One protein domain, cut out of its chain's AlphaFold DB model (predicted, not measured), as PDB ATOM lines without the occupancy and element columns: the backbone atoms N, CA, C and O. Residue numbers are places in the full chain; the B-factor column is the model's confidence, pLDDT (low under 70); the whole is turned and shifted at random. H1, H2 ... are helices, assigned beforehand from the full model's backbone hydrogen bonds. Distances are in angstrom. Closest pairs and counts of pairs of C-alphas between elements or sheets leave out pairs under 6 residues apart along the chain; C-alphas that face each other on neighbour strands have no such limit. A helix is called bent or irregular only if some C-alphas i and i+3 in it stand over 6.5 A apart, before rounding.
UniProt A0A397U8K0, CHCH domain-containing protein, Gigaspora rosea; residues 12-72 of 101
ATOM      1  N   HIS A  12     153.620 179.816 129.793       96.38
ATOM      2  CA  HIS A  12     152.617 179.477 128.786       96.38
ATOM      3  C   HIS A  12     151.527 178.531 129.316       96.38
ATOM      4  O   HIS A  12     150.352 178.711 129.011       96.38
ATOM      5  N   CYS A  13     151.892 177.570 130.171       96.88
ATOM      6  CA  CYS A  13     150.987 176.513 130.641       96.88
ATOM      7  C   CYS A  13     150.467 176.718 132.078       96.88
ATOM      8  O   CYS A  13     149.984 175.768 132.704       96.88
ATOM      9  N   LEU A  14     150.571 177.922 132.661       96.75
ATOM     10  CA  LEU A  14     150.177 178.164 134.061       96.75
ATOM     11  C   LEU A  14     148.674 177.967 134.317       96.75
ATOM     12  O   LEU A  14     148.261 177.587 135.420       96.75
ATOM     13  N   LYS A  15     147.818 178.233 133.326       96.25
ATOM     14  CA  LYS A  15     146.366 178.035 133.452       96.25
ATOM     15  C   LYS A  15     146.022 176.543 133.504       96.25
ATOM     16  O   LYS A  15     145.219 176.125 134.336       96.25
ATOM     17  N   GLU A  16     146.666 175.748 132.669       96.56
ATOM     18  CA  GLU A  16     146.529 174.300 132.541       96.56
ATOM     19  C   GLU A  16     147.114 173.622 133.777       96.56
ATOM     20  O   GLU A  16     146.462 172.764 134.368       96.56
ATOM     21  N   GLY A  17     148.279 174.085 134.241       96.38
ATOM     22  CA  GLY A  17     148.894 173.648 135.491       96.38
ATOM     23  C   GLY A  17     147.936 173.782 136.673       96.38
ATOM     24  O   GLY A  17     147.687 172.803 137.372       96.38
ATOM     25  N   ARG A  18     147.286 174.946 136.831       97.75
ATOM     26  CA  ARG A  18     146.269 175.152 137.880       97.75
ATOM     27  C   ARG A  18     145.097 174.173 137.784       97.75
ATOM     28  O   ARG A  18     144.605 173.729 138.819       97.75
ATOM     29  N   LYS A  19     144.640 173.822 136.576       97.62
ATOM     30  CA  LYS A  19     143.567 172.826 136.388       97.62
ATOM     31  C   LYS A  19     144.016 171.432 136.835       97.62
ATOM     32  O   LYS A  19     143.284 170.782 137.577       97.62
ATOM     33  N   VAL A  20     145.217 171.003 136.438       97.62
ATOM     34  CA  VAL A  20     145.773 169.697 136.837       97.62
ATOM     35  C   VAL A  20     145.952 169.624 138.353       97.62
ATOM     36  O   VAL A  20     145.515 168.656 138.968       97.62
ATOM     37  N   THR A  21     146.510 170.667 138.974       98.12
ATOM     38  CA  THR A  21     146.692 170.718 140.431       98.12
ATOM     39  C   THR A  21     145.362 170.641 141.176       98.12
ATOM     40  O   THR A  21     145.243 169.862 142.116       98.12
ATOM     41  N   ARG A  22     144.334 171.386 140.744       98.62
ATOM     42  CA  ARG A  22     142.994 171.309 141.357       98.62
ATOM     43  C   ARG A  22     142.388 169.912 141.247       98.62
ATOM     44  O   ARG A  22     141.839 169.428 142.228       98.62
ATOM     45  N   CYS A  23     142.518 169.269 140.088       98.12
ATOM     46  CA  CYS A  23     142.042 167.903 139.880       98.12
ATOM     47  C   CYS A  23     142.733 166.910 140.831       98.12
ATOM     48  O   CYS A  23     142.066 166.126 141.499       98.12
ATOM     49  N   ALA A  24     144.062 166.994 140.960       98.44
ATOM     50  CA  ALA A  24     144.822 166.131 141.862       98.44
ATOM     51  C   ALA A  24     144.458 166.353 143.342       98.44
ATOM     52  O   ALA A  24     144.306 165.387 144.085       98.44
ATOM     53  N   ILE A  25     144.280 167.609 143.768       98.62
ATOM     54  CA  ILE A  25     143.849 167.938 145.136       98.62
ATOM     55  C   ILE A  25     142.449 167.383 145.412       98.62
ATOM     56  O   ILE A  25     142.233 166.791 146.466       98.62
ATOM     57  N   ASP A  26     141.510 167.538 144.474       98.38
ATOM     58  CA  ASP A  26     140.153 167.005 144.629       98.38
ATOM     59  C   ASP A  26     140.149 165.474 144.751       98.38
ATOM     60  O   ASP A  26     139.463 164.926 145.612       98.38
ATOM     61  N   LEU A  27     140.976 164.784 143.957       98.12
ATOM     62  CA  LEU A  27     141.156 163.338 144.068       98.12
ATOM     63  C   LEU A  27     141.709 162.942 145.443       98.12
ATOM     64  O   LEU A  27     141.151 162.059 146.089       98.12
ATOM     65  N   LEU A  28     142.782 163.589 145.906       98.06
ATOM     66  CA  LEU A  28     143.383 163.281 147.208       98.06
ATOM     67  C   LEU A  28     142.410 163.532 148.362       98.06
ATOM     68  O   LEU A  28     142.383 162.754 149.313       98.06
ATOM     69  N   ARG A  29     141.594 164.586 148.268       98.44
ATOM     70  CA  ARG A  29     140.535 164.870 149.239       98.44
ATOM     71  C   ARG A  29     139.513 163.735 149.290       98.44
ATOM     72  O   ARG A  29     139.287 163.194 150.362       98.44
ATOM     73  N   LYS A  30     138.983 163.310 148.141       98.38
ATOM     74  CA  LYS A  30     138.040 162.182 148.049       98.38
ATOM     75  C   LYS A  30     138.641 160.865 148.548       98.38
ATOM     76  O   LYS A  30     137.970 160.095 149.225       98.38
ATOM     77  N   VAL A  31     139.916 160.607 148.251       98.25
ATOM     78  CA  VAL A  31     140.623 159.420 148.759       98.25
ATOM     79  C   VAL A  31     140.706 159.439 150.285       98.25
ATOM     80  O   VAL A  31     140.420 158.419 150.899       98.25
ATOM     81  N   ARG A  32     141.032 160.581 150.902       97.56
ATOM     82  CA  ARG A  32     141.023 160.721 152.368       97.56
ATOM     83  C   ARG A  32     139.615 160.655 152.963       97.56
ATOM     84  O   ARG A  32     139.440 160.135 154.049       97.56
ATOM     85  N   GLU A  33     138.602 161.164 152.269       98.25
ATOM     86  CA  GLU A  33     137.215 161.115 152.751       98.25
ATOM     87  C   GLU A  33     136.659 159.678 152.784       98.25
ATOM     88  O   GLU A  33     135.876 159.349 153.671       98.25
ATOM     89  N   HIS A  34     137.061 158.815 151.842       98.19
ATOM     90  CA  HIS A  34     136.457 157.487 151.672       98.19
ATOM     91  C   HIS A  34     137.367 156.295 152.002       98.19
ATOM     92  O   HIS A  34     136.853 155.230 152.326       98.19
ATOM     93  N   CYS A  35     138.688 156.443 151.885       98.31
ATOM     94  CA  CYS A  35     139.654 155.340 151.898       98.31
ATOM     95  C   CYS A  35     140.927 155.669 152.702       98.31
ATOM     96  O   CYS A  35     142.005 155.178 152.359       98.31
ATOM     97  N   ASP A  36     140.836 156.530 153.726       98.12
ATOM     98  CA  ASP A  36     142.005 157.037 154.466       98.12
ATOM     99  C   ASP A  36     142.836 155.912 155.091       98.12
ATOM    100  O   ASP A  36     144.049 155.867 154.907       98.12
ATOM    101  N   SER A  37     142.184 154.949 155.752       98.25
ATOM    102  CA  SER A  37     142.850 153.828 156.425       98.25
ATOM    103  C   SER A  37     143.652 152.945 155.472       98.25
ATOM    104  O   SER A  37     144.795 152.574 155.748       98.25
ATOM    105  N   GLU A  38     143.067 152.587 154.332       98.19
ATOM    106  CA  GLU A  38     143.691 151.751 153.313       98.19
ATOM    107  C   GLU A  38     144.796 152.512 152.587       98.19
ATOM    108  O   GLU A  38     145.849 151.938 152.289       98.19
ATOM    109  N   PHE A  39     144.569 153.800 152.320       98.38
ATOM    110  CA  PHE A  39     145.564 154.684 151.734       98.38
ATOM    111  C   PHE A  39     146.775 154.824 152.659       98.38
ATOM    112  O   PHE A  39     147.908 154.650 152.201       98.38
ATOM    113  N   GLU A  40     146.543 155.061 153.952       98.38
ATOM    114  CA  GLU A  40     147.583 155.199 154.965       98.38
ATOM    115  C   GLU A  40     148.414 153.932 155.120       98.38
ATOM    116  O   GLU A  40     149.640 153.973 154.991       98.38
ATOM    117  N   ALA A  41     147.756 152.787 155.295       98.19
ATOM    118  CA  ALA A  41     148.451 151.511 155.390       98.19
ATOM    119  C   ALA A  41     149.327 151.250 154.152       98.19
ATOM    120  O   ALA A  41     150.462 150.777 154.273       98.19
ATOM    121  N   HIS A  42     148.824 151.571 152.956       97.94
ATOM    122  CA  HIS A  42     149.553 151.356 151.712       97.94
ATOM    123  C   HIS A  42     150.780 152.270 151.581       97.94
ATOM    124  O   HIS A  42     151.876 151.757 151.335       97.94
ATOM    125  N   TRP A  43     150.650 153.589 151.772       97.94
ATOM    126  CA  TRP A  43     151.803 154.484 151.614       97.94
ATOM    127  C   TRP A  43     152.839 154.299 152.731       97.94
ATOM    128  O   TRP A  43     154.033 154.338 152.439       97.94
ATOM    129  N   GLN A  44     152.428 153.997 153.970       98.06
ATOM    130  CA  GLN A  44     153.368 153.694 155.060       98.06
ATOM    131  C   GLN A  44     154.199 152.439 154.762       98.06
ATOM    132  O   GLN A  44     155.379 152.363 155.102       98.06
ATOM    133  N   CYS A  45     153.595 151.438 154.115       96.50
ATOM    134  CA  CYS A  45     154.335 150.275 153.647       96.50
ATOM    135  C   CYS A  45     155.365 150.656 152.579       96.50
ATOM    136  O   CYS A  45     156.511 150.212 152.669       96.50
ATOM    137  N   LEU A  46     154.981 151.472 151.593       97.06
ATOM    138  CA  LEU A  46     155.895 151.920 150.540       97.06
ATOM    139  C   LEU A  46     157.088 152.680 151.131       97.06
ATOM    140  O   LEU A  46     158.228 152.394 150.766       97.06
ATOM    141  N   ASP A  47     156.839 153.567 152.093       97.56
ATOM    142  CA  ASP A  47     157.872 154.365 152.757       97.56
ATOM    143  C   ASP A  47     158.935 153.501 153.452       97.56
ATOM    144  O   ASP A  47     160.135 153.719 153.302       97.56
ATOM    145  N   ARG A  48     158.509 152.411 154.100       95.50
ATOM    146  CA  ARG A  48     159.412 151.448 154.758       95.50
ATOM    147  C   ARG A  48     160.172 150.534 153.794       95.50
ATOM    148  O   ARG A  48     161.120 149.877 154.213       95.50
ATOM    149  N   ASN A  49     159.753 150.449 152.532       93.19
ATOM    150  CA  ASN A  49     160.276 149.493 151.550       93.19
ATOM    151  C   ASN A  49     160.861 150.185 150.312       93.19
ATOM    152  O   ASN A  49     160.714 149.683 149.198       93.19
ATOM    153  N   ASN A  50     161.515 151.339 150.490       95.12
ATOM    154  CA  ASN A  50     162.169 152.083 149.406       95.12
ATOM    155  C   ASN A  50     161.222 152.407 148.230       95.12
ATOM    156  O   ASN A  50     161.615 152.387 147.065       95.12
ATOM    157  N   GLN A  51     159.942 152.644 148.532       95.94
ATOM    158  CA  GLN A  51     158.881 152.897 147.553       95.94
ATOM    159  C   GLN A  51     158.662 151.741 146.548       95.94
ATOM    160  O   GLN A  51     158.072 151.924 145.479       95.94
ATOM    161  N   GLU A  52     159.095 150.517 146.874       94.25
ATOM    162  CA  GLU A  52     158.919 149.349 146.013       94.25
ATOM    163  C   GLU A  52     157.562 148.655 146.228       94.25
ATOM    164  O   GLU A  52     157.319 147.964 147.217       94.25
ATOM    165  N   TYR A  53     156.697 148.707 145.212       93.88
ATOM    166  CA  TYR A  53     155.353 148.110 145.259       93.88
ATOM    167  C   TYR A  53     155.307 146.598 145.516       93.88
ATOM    168  O   TYR A  53     154.297 146.084 145.994       93.88
ATOM    169  N   ARG A  54     156.363 145.844 145.171       92.06
ATOM    170  CA  ARG A  54     156.386 144.377 145.352       92.06
ATOM    171  C   ARG A  54     156.209 143.966 146.816       92.06
ATOM    172  O   ARG A  54     155.707 142.875 147.066       92.06
ATOM    173  N   HIS A  55     156.588 144.850 147.738       92.00
ATOM    174  CA  HIS A  55     156.520 144.636 149.177       92.00
ATOM    175  C   HIS A  55     155.200 145.082 149.816       92.00
ATOM    176  O   HIS A  55     155.072 145.001 151.031       92.00
ATOM    177  N   CYS A  56     154.257 145.593 149.020       94.31
ATOM    178  CA  CYS A  56     153.020 146.181 149.530       94.31
ATOM    179  C   CYS A  56     151.780 145.737 148.743       94.31
ATOM    180  O   CYS A  56     150.716 146.337 148.885       94.31
ATOM    181  N   ARG A  57     151.878 144.683 147.912       94.44
ATOM    182  CA  ARG A  57     150.783 144.252 147.016       94.44
ATOM    183  C   ARG A  57     149.525 143.840 147.779       94.44
ATOM    184  O   ARG A  57     148.422 144.023 147.269       94.44
ATOM    185  N   GLY A  58     149.668 143.286 148.985       93.62
ATOM    186  CA  GLY A  58     148.522 142.931 149.826       93.62
ATOM    187  C   GLY A  58     147.712 144.157 150.256       93.62
ATOM    188  O   GLY A  58     146.485 144.142 150.182       93.62
ATOM    189  N   LEU A  59     148.401 145.230 150.651       96.38
ATOM    190  CA  LEU A  59     147.788 146.499 151.057       96.38
ATOM    191  C   LEU A  59     147.272 147.284 149.848       96.38
ATOM    192  O   LEU A  59     146.164 147.809 149.884       96.38
ATOM    193  N   GLU A  60     148.020 147.272 148.744       97.06
ATOM    194  CA  GLU A  60     147.614 147.885 147.480       97.06
ATOM    195  C   GLU A  60     146.273 147.337 146.981       97.06
ATOM    196  O   GLU A  60     145.431 148.108 146.534       97.06
ATOM    197  N   ARG A  61     146.035 146.020 147.066       96.19
ATOM    198  CA  ARG A  61     144.754 145.429 146.641       96.19
ATOM    199  C   ARG A  61     143.583 145.941 147.474       96.19
ATOM    200  O   ARG A  61     142.563 146.288 146.895       96.19
ATOM    201  N   LYS A  62     143.745 146.038 148.798       97.62
ATOM    202  CA  LYS A  62     142.716 146.599 149.692       97.62
ATOM    203  C   LYS A  62     142.418 148.057 149.341       97.62
ATOM    204  O   LYS A  62     141.257 148.422 149.183       97.62
ATOM    205  N   PHE A  63     143.469 148.851 149.134       98.31
ATOM    206  CA  PHE A  63     143.346 150.242 148.708       98.31
ATOM    207  C   PHE A  63     142.636 150.378 147.354       98.31
ATOM    208  O   PHE A  63     141.666 151.125 147.245       98.31
ATOM    209  N   ASN A  64     143.043 149.601 146.346       98.06
ATOM    210  CA  ASN A  64     142.411 149.609 145.027       98.06
ATOM    211  C   ASN A  64     140.928 149.210 145.099       98.06
ATOM    212  O   ASN A  64     140.108 149.830 144.432       98.06
ATOM    213  N   SER A  65     140.570 148.211 145.916       98.12
ATOM    214  CA  SER A  65     139.171 147.813 146.114       98.12
ATOM    215  C   SER A  65     138.331 148.928 146.739       98.12
ATOM    216  O   SER A  65     137.221 149.169 146.273       98.12
ATOM    217  N   CYS A  66     138.852 149.641 147.744       98.44
ATOM    218  CA  CYS A  66     138.148 150.786 148.326       98.44
ATOM    219  C   CYS A  66     137.926 151.895 147.289       98.44
ATOM    220  O   CYS A  66     136.803 152.356 147.098       98.44
ATOM    221  N   VAL A  67     138.984 152.273 146.566       98.31
ATOM    222  CA  VAL A  67     138.931 153.330 145.546       98.31
ATOM    223  C   VAL A  67     137.964 152.977 144.413       98.31
ATOM    224  O   VAL A  67     137.211 153.843 143.969       98.31
ATOM    225  N   PHE A  68     137.928 151.717 143.976       98.00
ATOM    226  CA  PHE A  68     136.958 151.261 142.983       98.00
ATOM    227  C   PHE A  68     135.522 151.373 143.508       98.00
ATOM    228  O   PHE A  68     134.676 151.975 142.855       98.00
ATOM    229  N   ASN A  69     135.255 150.876 144.718       98.06
ATOM    230  CA  ASN A  69     133.906 150.879 145.285       98.06
ATOM    231  C   ASN A  69     133.384 152.294 145.596       98.06
ATOM    232  O   ASN A  69     132.200 152.557 145.408       98.06
ATOM    233  N   ALA A  70     134.244 153.198 146.073       97.75
ATOM    234  CA  ALA A  70     133.846 154.545 146.486       97.75
ATOM    235  C   ALA A  70     133.886 155.576 145.348       97.75
ATOM    236  O   ALA A  70     133.041 156.467 145.293       97.75
ATOM    237  N   LEU A  71     134.877 155.486 144.454       97.38
ATOM    238  CA  LEU A  71     135.154 156.510 143.437       97.38
ATOM    239  C   LEU A  71     134.992 156.004 142.000       97.38
ATOM    240  O   LEU A  71     135.097 156.804 141.071       97.38
ATOM    241  N   ASN A  72     134.746 154.704 141.806       97.44
ATOM    242  CA  ASN A  72     134.678 154.054 140.494       97.44
ATOM    243  C   ASN A  72     135.943 154.291 139.645       97.44
ATOM    244  O   ASN A  72     135.878 154.519 138.436       97.44
TER     245      ASN A  72
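Overview. This is residues 12 to 72 of the 101 residues of the protein "CHCH domain-containing protein" of Gigaspora rosea (UniProt A0A397U8K0). A helical hairpin, H1b and H2, makes the body, and the long arm H1a leaves it at a corner, with residues 12 to 26 sticking out. The 61 printed residues, all helix by class, hold H1 then H2. The whole is loose, radius of gyration of the C-alphas 14.0 A, spanning 41 by 27 by 14 A.

Arrangement. Start at H1, residues 12 to 48, one helix by its hydrogen bonds but bent: C-alphas 34 and 37 are 8.8 A apart, between arms H1a, 12 to 34, and H1b, 37 to 48, at a steep tilt of 66 degrees. H2, residues 57 to 71, touches H1b as a hairpin, closest C-alphas Glu 38 and Phe 63, 4.9 A. H2's residues 66 to 71 alone touch H1a's 30 to 34 alone, closest C-alphas His 34 and Ala 70, 6.5 A, about perpendicular at 80 degrees. O i to N i+4 pairs are within hydrogen-bond range throughout H1b, 18 of 19 in H1a, 10 of 11 in H2.

Along the chain. From C-alpha 12 at (152.617, 179.477, 128.786), H1a runs 35.6 A, irregular: C-alphas 12 and 15 are 7.9 A apart. H1b runs 16.8 A; H2 runs 20.2 A to C-alpha 71 at (135.154, 156.510, 143.437).

Size, cuts and confidence. The printed part has no cut, its link is short, and no printed residue is under 70 in pLDDT.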